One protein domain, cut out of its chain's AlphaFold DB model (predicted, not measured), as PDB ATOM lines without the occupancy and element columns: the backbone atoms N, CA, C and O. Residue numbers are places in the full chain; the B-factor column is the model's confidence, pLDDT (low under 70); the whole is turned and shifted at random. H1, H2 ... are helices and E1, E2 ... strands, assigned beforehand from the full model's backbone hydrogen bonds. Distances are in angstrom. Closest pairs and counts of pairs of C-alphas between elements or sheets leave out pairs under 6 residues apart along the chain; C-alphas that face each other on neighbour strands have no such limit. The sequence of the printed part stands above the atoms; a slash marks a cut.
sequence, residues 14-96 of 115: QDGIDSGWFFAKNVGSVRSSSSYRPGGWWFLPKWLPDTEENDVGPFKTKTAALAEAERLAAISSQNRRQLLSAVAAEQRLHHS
ATOM      1  N   GLN A  14     -43.048  31.250  53.335       86.81
ATOM      2  CA  GLN A  14     -41.655  30.847  53.485       86.81
ATOM      3  C   GLN A  14     -41.595  29.326  53.542       86.81
ATOM      4  O   GLN A  14     -42.425  28.701  54.204       86.81
ATOM      5  N   ASP A  15     -40.604  28.744  52.878       81.88
ATOM      6  CA  ASP A  15     -40.342  27.324  53.023       81.88
ATOM      7  C   ASP A  15     -39.930  27.003  54.469       81.88
ATOM      8  O   ASP A  15     -39.182  27.744  55.117       81.88
ATOM      9  N   GLY A  16     -40.474  25.909  55.005       74.56
ATOM     10  CA  GLY A  16     -40.231  25.496  56.388       74.56
ATOM     11  C   GLY A  16     -38.824  24.946  56.628       74.56
ATOM     12  O   GLY A  16     -38.435  24.774  57.783       74.56
ATOM     13  N   ILE A  17     -38.075  24.660  55.560       76.06
ATOM     14  CA  ILE A  17     -36.739  24.063  55.596       76.06
ATOM     15  C   ILE A  17     -35.702  25.126  55.220       76.06
ATOM     16  O   ILE A  17     -34.729  25.326  55.949       76.06
ATOM     17  N   ASP A  18     -35.946  25.870  54.140       76.38
ATOM     18  CA  ASP A  18     -35.031  26.893  53.639       76.38
ATOM     19  C   ASP A  18     -35.515  28.317  53.927       76.38
ATOM     20  O   ASP A  18     -36.380  28.874  53.253       76.38
ATOM     21  N   SER A  19     -34.841  28.992  54.864       77.88
ATOM     22  CA  SER A  19     -35.083  30.417  55.160       77.88
ATOM     23  C   SER A  19     -34.848  31.370  53.977       77.88
ATOM     24  O   SER A  19     -35.289  32.523  53.988       77.88
ATOM     25  N   GLY A  20     -34.144  30.887  52.952       83.81
ATOM     26  CA  GLY A  20     -33.883  31.579  51.699       83.81
ATOM     27  C   GLY A  20     -34.955  31.374  50.632       83.81
ATOM     28  O   GLY A  20     -34.852  31.981  49.566       83.81
ATOM     29  N   TRP A  21     -35.961  30.540  50.883       87.19
ATOM     30  CA  TRP A  21     -36.939  30.138  49.884       87.19
ATOM     31  C   TRP A  21     -38.327  30.651  50.258       87.19
ATOM     32  O   TRP A  21     -38.862  30.389  51.332       87.19
ATOM     33  N   PHE A  22     -38.912  31.419  49.345       88.50
ATOM     34  CA  PHE A  22     -40.280  31.907  49.431       88.50
ATOM     35  C   PHE A  22     -41.050  31.422  48.214       88.50
ATOM     36  O   PHE A  22     -40.536  31.460  47.098       88.50
ATOM     37  N   PHE A  23     -42.287  30.989  48.395       88.50
ATOM     38  CA  PHE A  23     -43.149  30.576  47.301       88.50
ATOM     39  C   PHE A  23     -44.515  31.236  47.423       88.50
ATOM     40  O   PHE A  23     -45.026  31.493  48.506       88.50
ATOM     41  N   ALA A  24     -45.119  31.523  46.280       89.31
ATOM     42  CA  ALA A  24     -46.474  32.027  46.192       89.31
ATOM     43  C   ALA A  24     -47.209  31.221  45.127       89.31
ATOM     44  O   ALA A  24     -46.824  31.190  43.954       89.31
ATOM     45  N   LYS A  25     -48.311  30.581  45.531       83.62
ATOM     46  CA  LYS A  25     -49.045  29.592  44.723       83.62
ATOM     47  C   LYS A  25     -49.457  30.088  43.334       83.62
ATOM     48  O   LYS A  25     -49.614  29.270  42.430       83.62
ATOM     49  N   ASN A  26     -49.645  31.393  43.157       82.62
ATOM     50  CA  ASN A  26     -50.104  31.997  41.903       82.62
ATOM     51  C   ASN A  26     -49.018  32.785  41.153       82.62
ATOM     52  O   ASN A  26     -49.290  33.278  40.061       82.62
ATOM     53  N   VAL A  27     -47.809  32.883  41.707       86.75
ATOM     54  CA  VAL A  27     -46.724  33.723  41.175       86.75
ATOM     55  C   VAL A  27     -45.522  32.869  40.792       86.75
ATOM     56  O   VAL A  27     -45.124  32.863  39.630       86.75
ATOM     57  N   GLY A  28     -44.984  32.096  41.736       89.44
ATOM     58  CA  GLY A  28     -43.739  31.355  41.556       89.44
ATOM     59  C   GLY A  28     -42.954  31.226  42.856       89.44
ATOM     60  O   GLY A  28     -43.538  31.294  43.940       89.44
ATOM     61  N   SER A  29     -41.640  31.058  42.749       89.38
ATOM     62  CA  SER A  29     -40.730  30.964  43.890       89.38
ATOM     63  C   SER A  29     -39.595  31.973  43.806       89.38
ATOM     64  O   SER A  29     -39.023  32.183  42.745       89.38
ATOM     65  N   VAL A  30     -39.243  32.562  44.943       89.19
ATOM     66  CA  VAL A  30     -38.097  33.449  45.119       89.19
ATOM     67  C   VAL A  30     -37.066  32.746  46.000       89.19
ATOM     68  O   VAL A  30     -37.384  32.321  47.110       89.19
ATOM     69  N   ARG A  31     -35.840  32.624  45.496       89.25
ATOM     70  CA  ARG A  31     -34.717  31.912  46.118       89.25
ATOM     71  C   ARG A  31     -33.598  32.902  46.451       89.25
ATOM     72  O   ARG A  31     -33.274  33.768  45.639       89.25
ATOM     73  N   SER A  32     -33.010  32.808  47.638       84.56
ATOM     74  CA  SER A  32     -31.890  33.656  48.057       84.56
ATOM     75  C   SER A  32     -30.548  33.120  47.557       84.56
ATOM     76  O   SER A  32     -30.376  31.928  47.293       84.56
ATOM     77  N   SER A  33     -29.541  33.993  47.523       78.12
ATOM     78  CA  SER A  33     -28.177  33.596  47.164       78.12
ATOM     79  C   SER A  33     -27.512  32.687  48.180       78.12
ATOM     80  O   SER A  33     -26.538  32.022  47.847       78.12
ATOM     81  N   SER A  34     -27.996  32.695  49.422       69.25
ATOM     82  CA  SER A  34     -27.478  31.853  50.496       69.25
ATOM     83  C   SER A  34     -27.838  30.376  50.323       69.25
ATOM     84  O   SER A  34     -27.074  29.542  50.792       69.25
ATOM     85  N   SER A  35     -28.939  30.061  49.631       66.12
ATOM     86  CA  SER A  35     -29.387  28.675  49.411       66.12
ATOM     87  C   SER A  35     -29.280  28.207  47.954       66.12
ATOM     88  O   SER A  35     -29.415  27.016  47.703       66.12
ATOM     89  N   TYR A  36     -29.056  29.107  46.983       72.62
ATOM     90  CA  TYR A  36     -29.109  28.757  45.557       72.62
ATOM     91  C   TYR A  36     -27.865  29.171  44.763       72.62
ATOM     92  O   TYR A  36     -26.985  28.350  44.517       72.62
ATOM     93  N   ARG A  37     -27.775  30.443  44.342       73.38
ATOM     94  CA  ARG A  37     -26.687  30.938  43.483       73.38
ATOM     95  C   ARG A  37     -26.155  32.286  43.958       73.38
ATOM     96  O   ARG A  37     -26.945  33.158  44.332       73.38
ATOM     97  N   PRO A  38     -24.835  32.520  43.879       76.25
ATOM     98  CA  PRO A  38     -24.270  33.829  44.177       76.25
ATOM     99  C   PRO A  38     -24.859  34.897  43.245       76.25
ATOM    100  O   PRO A  38     -25.233  34.621  42.106       76.25
ATOM    101  N   GLY A  39     -24.948  36.132  43.735       77.25
ATOM    102  CA  GLY A  39     -25.452  37.277  42.965       77.25
ATOM    103  C   GLY A  39     -26.674  37.955  43.577       77.25
ATOM    104  O   GLY A  39     -26.889  39.137  43.323       77.25
ATOM    105  N   GLY A  40     -27.426  37.259  44.431       86.94
ATOM    106  CA  GLY A  40     -28.542  37.821  45.193       86.94
ATOM    107  C   GLY A  40     -29.789  36.945  45.133       86.94
ATOM    108  O   GLY A  40     -29.719  35.731  45.270       86.94
ATOM    109  N   TRP A  41     -30.946  37.561  44.959       89.62
ATOM    110  CA  TRP A  41     -32.237  36.890  44.926       89.62
ATOM    111  C   TRP A  41     -32.624  36.532  43.496       89.62
ATOM    112  O   TRP A  41     -32.440  37.332  42.583       89.62
ATOM    113  N   TRP A  42     -33.186  35.348  43.311       90.31
ATOM    114  CA  TRP A  42     -33.624  34.821  42.025       90.31
ATOM    115  C   TRP A  42     -35.114  34.527  42.087       90.31
ATOM    116  O   TRP A  42     -35.612  34.089  43.123       90.31
ATOM    117  N   PHE A  43     -35.828  34.788  41.001       90.88
ATOM    118  CA  PHE A  43     -37.259  34.547  40.891       90.88
ATOM    119  C   PHE A  43     -37.545  33.573  39.750       90.88
ATOM    120  O   PHE A  43     -37.265  33.872  38.595       90.88
ATOM    121  N   LEU A  44     -38.187  32.456  40.075       89.62
ATOM    122  CA  LEU A  44     -38.723  31.515  39.107       89.62
ATOM    123  C   LEU A  44     -40.245  31.685  39.017       89.62
ATOM    124  O   LEU A  44     -40.951  31.388  39.989       89.62
ATOM    125  N   PRO A  45     -40.788  32.125  37.873       88.31
ATOM    126  CA  PRO A  45     -42.227  32.194  37.686       88.31
ATOM    127  C   PRO A  45     -42.852  30.803  37.546       88.31
ATOM    128  O   PRO A  45     -42.352  29.941  36.831       88.31
ATOM    129  N   LYS A  46     -44.035  30.611  38.140       86.62
ATOM    130  CA  LYS A  46     -44.739  29.313  38.162       86.62
ATOM    131  C   LYS A  46     -45.063  28.741  36.773       86.62
ATOM    132  O   LYS A  46     -45.278  27.543  36.633       86.62
ATOM    133  N   TRP A  47     -45.217  29.599  35.767       83.81
ATOM    134  CA  TRP A  47     -45.607  29.187  34.413       83.81
ATOM    135  C   TRP A  47     -44.424  28.774  33.533       83.81
ATOM    136  O   TRP A  47     -44.659  28.373  32.394       83.81
ATOM    137  N   LEU A  48     -43.189  28.890  34.023       85.12
ATOM    138  CA  LEU A  48     -42.005  28.382  33.341       85.12
ATOM    139  C   LEU A  48     -41.534  27.080  34.002       85.12
ATOM    140  O   LEU A  48     -41.772  26.878  35.194       85.12
ATOM    141  N   PRO A  49     -40.901  26.177  33.235       85.75
ATOM    142  CA  PRO A  49     -40.258  25.010  33.817       85.75
ATOM    143  C   PRO A  49     -39.112  25.440  34.745       85.75
ATOM    144  O   PRO A  49     -38.439  26.436  34.476       85.75
ATOM    145  N   ASP A  50     -38.905  24.673  35.821       84.88
ATOM    146  CA  ASP A  50     -37.830  24.871  36.807       84.88
ATOM    147  C   ASP A  50     -36.479  24.496  36.188       84.88
ATOM    148  O   ASP A  50     -35.954  23.401  36.376       84.88
ATOM    149  N   THR A  51     -35.972  25.395  35.351       84.62
ATOM    150  CA  THR A  51     -34.635  25.340  34.771       84.62
ATOM    151  C   THR A  51     -33.913  26.637  35.102       84.62
ATOM    152  O   THR A  51     -34.526  27.706  35.113       84.62
ATOM    153  N   GLU A  52     -32.598  26.558  35.320       82.25
ATOM    154  CA  GLU A  52     -31.781  27.720  35.707       82.25
ATOM    155  C   GLU A  52     -31.874  28.882  34.703       82.25
ATOM    156  O   GLU A  52     -31.700  30.045  35.047       82.25
ATOM    157  N   GLU A  53     -32.162  28.567  33.441       85.81
ATOM    158  CA  GLU A  53     -32.302  29.523  32.340       85.81
ATOM    159  C   GLU A  53     -33.542  30.418  32.476       85.81
ATOM    160  O   GLU A  53     -33.575  31.526  31.942       85.81
ATOM    161  N   ASN A  54     -34.562  29.932  33.186       86.62
ATOM    162  CA  ASN A  54     -35.824  30.633  33.405       86.62
ATOM    163  C   ASN A  54     -35.832  31.445  34.704       86.62
ATOM    164  O   ASN A  54     -36.809  32.152  34.974       86.62
ATOM    165  N   ASP A  55     -34.766  31.354  35.501       85.50
ATOM    166  CA  ASP A  55     -34.611  32.157  36.703       85.50
ATOM    167  C   ASP A  55     -34.354  33.620  36.327       85.50
ATOM    168  O   ASP A  55     -33.365  33.985  35.690       85.50
ATOM    169  N   VAL A  56     -35.246  34.496  36.773       86.81
ATOM    170  CA  VAL A  56     -35.125  35.938  36.598       86.81
ATOM    171  C   VAL A  56     -34.290  36.501  37.743       86.81
ATOM    172  O   VAL A  56     -34.620  36.322  38.918       86.81
ATOM    173  N   GLY A  57     -33.212  37.209  37.416       86.12
ATOM    174  CA  GLY A  57     -32.318  37.799  38.406       86.12
ATOM    175  C   GLY A  57     -30.886  37.949  37.889       86.12
ATOM    176  O   GLY A  57     -30.655  37.848  36.683       86.12
ATOM    177  N   PRO A  58     -29.915  38.207  38.780       87.56
ATOM    178  CA  PRO A  58     -30.051  38.304  40.233       87.56
ATOM    179  C   PRO A  58     -30.486  39.696  40.726       87.56
ATOM    180  O   PRO A  58     -30.040  40.730  40.229       87.56
ATOM    181  N   PHE A  59     -31.301  39.734  41.780       87.88
ATOM    182  CA  PHE A  59     -31.724  40.958  42.462       87.88
ATOM    183  C   PHE A  59     -30.929  41.191  43.747       87.88
ATOM    184  O   PHE A  59     -30.720  40.284  44.546       87.88
ATOM    185  N   LYS A  60     -30.549  42.442  44.018       86.62
ATOM    186  CA  LYS A  60     -29.785  42.786  45.231       86.62
ATOM    187  C   LYS A  60     -30.564  42.555  46.530       86.62
ATOM    188  O   LYS A  60     -29.965  42.267  47.559       86.62
ATOM    189  N   THR A  61     -31.890  42.699  46.501       87.06
ATOM    190  CA  THR A  61     -32.749  42.610  47.688       87.06
ATOM    191  C   THR A  61     -33.955  41.715  47.436       87.06
ATOM    192  O   THR A  61     -34.459  41.632  46.315       87.06
ATOM    193  N   LYS A  62     -34.458  41.092  48.511       86.44
ATOM    194  CA  LYS A  62     -35.678  40.276  48.485       86.44
ATOM    195  C   LYS A  62     -36.861  41.067  47.936       86.44
ATOM    196  O   LYS A  62     -37.567  40.591  47.060       86.44
ATOM    197  N   THR A  63     -37.050  42.294  48.420       87.50
ATOM    198  CA  THR A  63     -38.164  43.160  48.016       87.50
ATOM    199  C   THR A  63     -38.160  43.448  46.518       87.50
ATOM    200  O   THR A  63     -39.225  43.470  45.914       87.50
ATOM    201  N   ALA A  64     -36.986  43.620  45.900       88.69
ATOM    202  CA  ALA A  64     -36.891  43.825  44.455       88.69
ATOM    203  C   ALA A  64     -37.297  42.568  43.669       88.69
ATOM    204  O   ALA A  64     -38.045  42.678  42.703       88.69
ATOM    205  N   ALA A  65     -36.862  41.384  44.116       89.19
ATOM    206  CA  ALA A  65     -37.264  40.118  43.503       89.19
ATOM    207  C   ALA A  65     -38.774  39.873  43.631       89.19
ATOM    208  O   ALA A  65     -39.416  39.484  42.659       89.19
ATOM    209  N   LEU A  66     -39.350  40.147  44.807       87.81
ATOM    210  CA  LEU A  66     -40.791  40.035  45.031       87.81
ATOM    211  C   LEU A  66     -41.565  41.024  44.155       87.81
ATOM    212  O   LEU A  66     -42.453  40.605  43.429       87.81
ATOM    213  N   ALA A  67     -41.199  42.308  44.144       88.44
ATOM    214  CA  ALA A  67     -41.890  43.315  43.336       88.44
ATOM    215  C   ALA A  67     -41.888  42.963  41.837       88.44
ATOM    216  O   ALA A  67     -42.901  43.116  41.153       88.44
ATOM    217  N   GLU A  68     -40.767  42.448  41.327       87.81
ATOM    218  CA  GLU A  68     -40.672  41.995  39.941       87.81
ATOM    219  C   GLU A  68     -41.526  40.746  39.682       87.81
ATOM    220  O   GLU A  68     -42.223  40.663  38.668       87.81
ATOM    221  N   ALA A  69     -41.539  39.804  40.626       88.19
ATOM    222  CA  ALA A  69     -42.382  38.618  40.562       88.19
ATOM    223  C   ALA A  69     -43.875  38.969  40.500       88.19
ATOM    224  O   ALA A  69     -44.614  38.429  39.672       88.19
ATOM    225  N   GLU A  70     -44.318  39.910  41.334       86.12
ATOM    226  CA  GLU A  70     -45.698  40.399  41.355       86.12
ATOM    227  C   GLU A  70     -46.059  41.096  40.038       86.12
ATOM    228  O   GLU A  70     -47.109  40.812  39.452       86.12
ATOM    229  N   ARG A  71     -45.156  41.933  39.512       86.25
ATOM    230  CA  ARG A  71     -45.319  42.594  38.210       86.25
ATOM    231  C   ARG A  71     -45.496  41.580  37.079       86.25
ATOM    232  O   ARG A  71     -46.436  41.690  36.289       86.25
ATOM    233  N   LEU A  72     -44.622  40.577  37.002       85.25
ATOM    234  CA  LEU A  72     -44.681  39.543  35.967       85.25
ATOM    235  C   LEU A  72     -45.930  38.667  36.102       85.25
ATOM    236  O   LEU A  72     -46.553  38.321  35.095       85.25
ATOM    237  N   ALA A  73     -46.347  38.345  37.328       83.94
ATOM    238  CA  ALA A  73     -47.570  37.585  37.566       83.94
ATOM    239  C   ALA A  73     -48.830  38.356  37.154       83.94
ATOM    240  O   ALA A  73     -49.757  37.758  36.588       83.94
ATOM    241  N   ALA A  74     -48.861  39.672  37.376       82.00
ATOM    242  CA  ALA A  74     -49.950  40.531  36.924       82.00
ATOM    243  C   ALA A  74     -50.065  40.527  35.389       82.00
ATOM    244  O   ALA A  74     -51.154  40.293  34.854       82.00
ATOM    245  N   ILE A  75     -48.938  40.679  34.682       81.00
ATOM    246  CA  ILE A  75     -48.884  40.661  33.210       81.00
ATOM    247  C   ILE A  75     -49.298  39.289  32.659       81.00
ATOM    248  O   ILE A  75     -50.156  39.198  31.780       81.00
ATOM    249  N   SER A  76     -48.741  38.207  33.206       75.38
ATOM    250  CA  SER A  76     -49.067  36.828  32.812       75.38
ATOM    251  C   SER A  76     -50.563  36.529  32.965       75.38
ATOM    252  O   SER A  76     -51.197  35.953  32.073       75.38
ATOM    253  N   SER A  77     -51.168  36.991  34.062       71.94
ATOM    254  CA  SER A  77     -52.599  36.824  34.327       71.94
ATOM    255  C   SER A  77     -53.476  37.598  33.339       71.94
ATOM    256  O   SER A  77     -54.492  37.069  32.881       71.94
ATOM    257  N   GLN A  78     -53.098  38.828  32.986       71.38
ATOM    258  CA  GLN A  78     -53.824  39.641  32.004       71.38
ATOM    259  C   GLN A  78     -53.730  39.050  30.595       71.38
ATOM    260  O   GLN A  78     -54.766  38.849  29.956       71.38
ATOM    261  N   ASN A  79     -52.525  38.685  30.151       72.25
ATOM    262  CA  ASN A  79     -52.301  38.094  28.830       72.25
ATOM    263  C   ASN A  79     -53.091  36.789  28.656       72.25
ATOM    264  O   ASN A  79     -53.725  36.575  27.622       72.25
ATOM    265  N   ARG A  80     -53.141  35.938  29.691       65.06
ATOM    266  CA  ARG A  80     -53.928  34.694  29.655       65.06
ATOM    267  C   ARG A  80     -55.430  34.954  29.563       65.06
ATOM    268  O   ARG A  80     -56.118  34.269  28.811       65.06
ATOM    269  N   ARG A  81     -55.956  35.934  30.306       69.38
ATOM    270  CA  ARG A  81     -57.381  36.304  30.235       69.38
ATOM    271  C   ARG A  81     -57.755  36.844  28.858       69.38
ATOM    272  O   ARG A  81     -58.790  36.449  28.328       69.38
ATOM    273  N   GLN A  82     -56.912  37.694  28.273       72.06
ATOM    274  CA  GLN A  82     -57.133  38.207  26.921       72.06
ATOM    275  C   GLN A  82     -57.118  37.081  25.885       72.06
ATOM    276  O   GLN A  82     -58.059  36.979  25.098       72.06
ATOM    277  N   LEU A  83     -56.135  36.178  25.943       73.44
ATOM    278  CA  LEU A  83     -56.065  35.024  25.044       73.44
ATOM    279  C   LEU A  83     -57.306  34.124  25.162       73.44
ATOM    280  O   LEU A  83     -57.919  33.783  24.155       73.44
ATOM    281  N   LEU A  84     -57.733  33.792  26.384       73.00
ATOM    282  CA  LEU A  84     -58.944  32.993  26.612       73.00
ATOM    283  C   LEU A  84     -60.209  33.699  26.101       73.00
ATOM    284  O   LEU A  84     -61.092  33.045  25.548       73.00
ATOM    285  N   SER A  85     -60.295  35.023  26.248       74.12
ATOM    286  CA  SER A  85     -61.427  35.800  25.731       74.12
ATOM    287  C   SER A  85     -61.479  35.821  24.202       74.12
ATOM    288  O   SER A  85     -62.567  35.721  23.636       74.12
ATOM    289  N   ALA A  86     -60.320  35.878  23.537       72.44
ATOM    290  CA  ALA A  86     -60.223  35.832  22.083       72.44
ATOM    291  C   ALA A  86     -60.670  34.465  21.543       72.44
ATOM    292  O   ALA A  86     -61.553  34.405  20.691       72.44
ATOM    293  N   VAL A  87     -60.173  33.369  22.125       73.50
ATOM    294  CA  VAL A  87     -60.581  32.002  21.748       73.50
ATOM    295  C   VAL A  87     -62.084  31.780  21.979       73.50
ATOM    296  O   VAL A  87     -62.770  31.194  21.142       73.50
ATOM    297  N   ALA A  88     -62.639  32.283  23.086       75.31
ATOM    298  CA  ALA A  88     -64.076  32.193  23.352       75.31
ATOM    299  C   ALA A  88     -64.922  33.019  22.360       75.31
ATOM    300  O   ALA A  88     -66.022  32.603  21.984       75.31
ATOM    301  N   ALA A  89     -64.426  34.181  21.922       69.06
ATOM    302  CA  ALA A  89     -65.084  35.003  20.908       69.06
ATOM    303  C   ALA A  89     -65.083  34.320  19.530       69.06
ATOM    304  O   ALA A  89     -66.115  34.308  18.857       69.06
ATOM    305  N   GLU A  90     -63.981  33.674  19.144       61.78
ATOM    306  CA  GLU A  90     -63.897  32.877  17.911       61.78
ATOM    307  C   GLU A  90     -64.886  31.703  17.921       61.78
ATOM    308  O   GLU A  90     -65.616  31.486  16.951       61.78
ATOM    309  N   GLN A  91     -65.013  30.995  19.049       63.03
ATOM    310  CA  GLN A  91     -65.992  29.911  19.183       63.03
ATOM    311  C   GLN A  91     -67.444  30.402  19.060       63.03
ATOM    312  O   GLN A  91     -68.283  29.692  18.499       63.03
ATOM    313  N   ARG A  92     -67.767  31.623  19.509       57.84
ATOM    314  CA  ARG A  92     -69.099  32.230  19.301       57.84
ATOM    315  C   ARG A  92     -69.376  32.576  17.838       57.84
ATOM    316  O   ARG A  92     -70.521  32.462  17.397       57.84
ATOM    317  N   LEU A  93     -68.353  32.950  17.074       56.34
ATOM    318  CA  LEU A  93     -68.497  33.210  15.641       56.34
ATOM    319  C   LEU A  93     -68.736  31.912  14.853       56.34
ATOM    320  O   LEU A  93     -69.579  31.902  13.961       56.34
ATOM    321  N   HIS A  94     -68.111  30.793  15.232       52.06
ATOM    322  CA  HIS A  94     -68.346  29.494  14.578       52.06
ATOM    323  C   HIS A  94     -69.744  28.892  14.828       52.06
ATOM    324  O   HIS A  94     -70.226  28.128  13.996       52.06
ATOM    325  N   HIS A  95     -70.440  29.261  15.911       51.28
ATOM    326  CA  HIS A  95     -71.849  28.878  16.123       51.28
ATOM    327  C   HIS A  95     -72.843  29.827  15.432       51.28
ATOM    328  O   HIS A  95     -74.038  29.540  15.361       51.28
ATOM    329  N   SER A  96     -72.356  30.942  14.887       48.88
ATOM    330  CA  SER A  96     -73.151  31.947  14.184       48.88
ATOM    331  C   SER A  96     -72.990  31.772  12.675       48.88
ATOM    332  O   SER A  96     -72.520  32.664  11.976       48.88
TER     333      SER A  96
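AT A GLANCE: This is residues 14 to 96 of the 115 residues of an uncharacterized protein of Agrobacterium radiobacter (strain K84 / ATCC BAA-868) (UniProt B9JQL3). Look first for a small compact head with a long helical arm: a twisted sheet of four short strands, E1 to E4, has one face covered by the first part of a single long helix, H1, and the rest of that helix sticks out far beyond the sheet. The arm that stands free is residues 78 to 96, of which 78 to 94 belong to H1. The printed part has 83 residues, with four named strands and then one named helix, in the order E1 E2 E3 E4 H1; the sheet's order is E1 - E2 - E3 - E4, all antiparallel, and the class is mixed, helices and strands. The whole is loose, with a radius of gyration of the C-alphas of 16.7 A, and it spans 58 by 23 by 21 A, the arm making the length.

HOW THE PARTS SIT: Start at E1, residues 21 to 24, an edge strand, and go on to E2, residues 28 to 31; they form a hairpin, with N 22 and O 30 at 2.9 A, within hydrogen-bond range. E3, residues 41 to 45, forms the next hairpin with E2, where N 29 and O 44 are 2.9 A apart. E4, residues 56 to 59, is the other edge strand and forms a hairpin with E3, with N 41 and O 59 at 2.8 A. The four strands are a meander, each the antiparallel neighbour of the one before. H1, residues 62 to 94, is on one face of this sheet, giving two layers, at a height over the sheet of 9.1 A. It lies over E3 and only just not over E2: 11 of its C-alphas fall on E3 and 2 on E2. It runs along the strands, at 11 degrees to E3 on the local plane. The closest C-alphas of E3 and H1 are those of Trp 41 and Lys 62, 6.0 A apart. E1 and H1 are near each other, and E1 and E4 are apart. In H1 every O i to N i+4 pair is within hydrogen-bond range.

IN THESE COORDINATES: Find C-alpha 21 at (-36.939, 30.138, 49.884), where E1 begins; its length is 10.4 A. E2 measures 10.1 A, E3 13.2 A and E4 8.4 A. H1 begins at C-alpha 62, (-35.678, 40.276, 48.485), and runs 48.3 A to C-alpha 94 at (-68.346, 29.494, 14.578).

THE WHOLE: The C-alphas of Ser 34 and Ser 96 are the two farthest apart, 58.3 A. Without residues 78 to 96 the body spans 30 by 23 by 22 A. The printed part has no cut, and no link is long. Look for pLDDT under 70 at residues 34 to 35, 80 to 81 and 89 to 96; the mean of the printed part is 79.9.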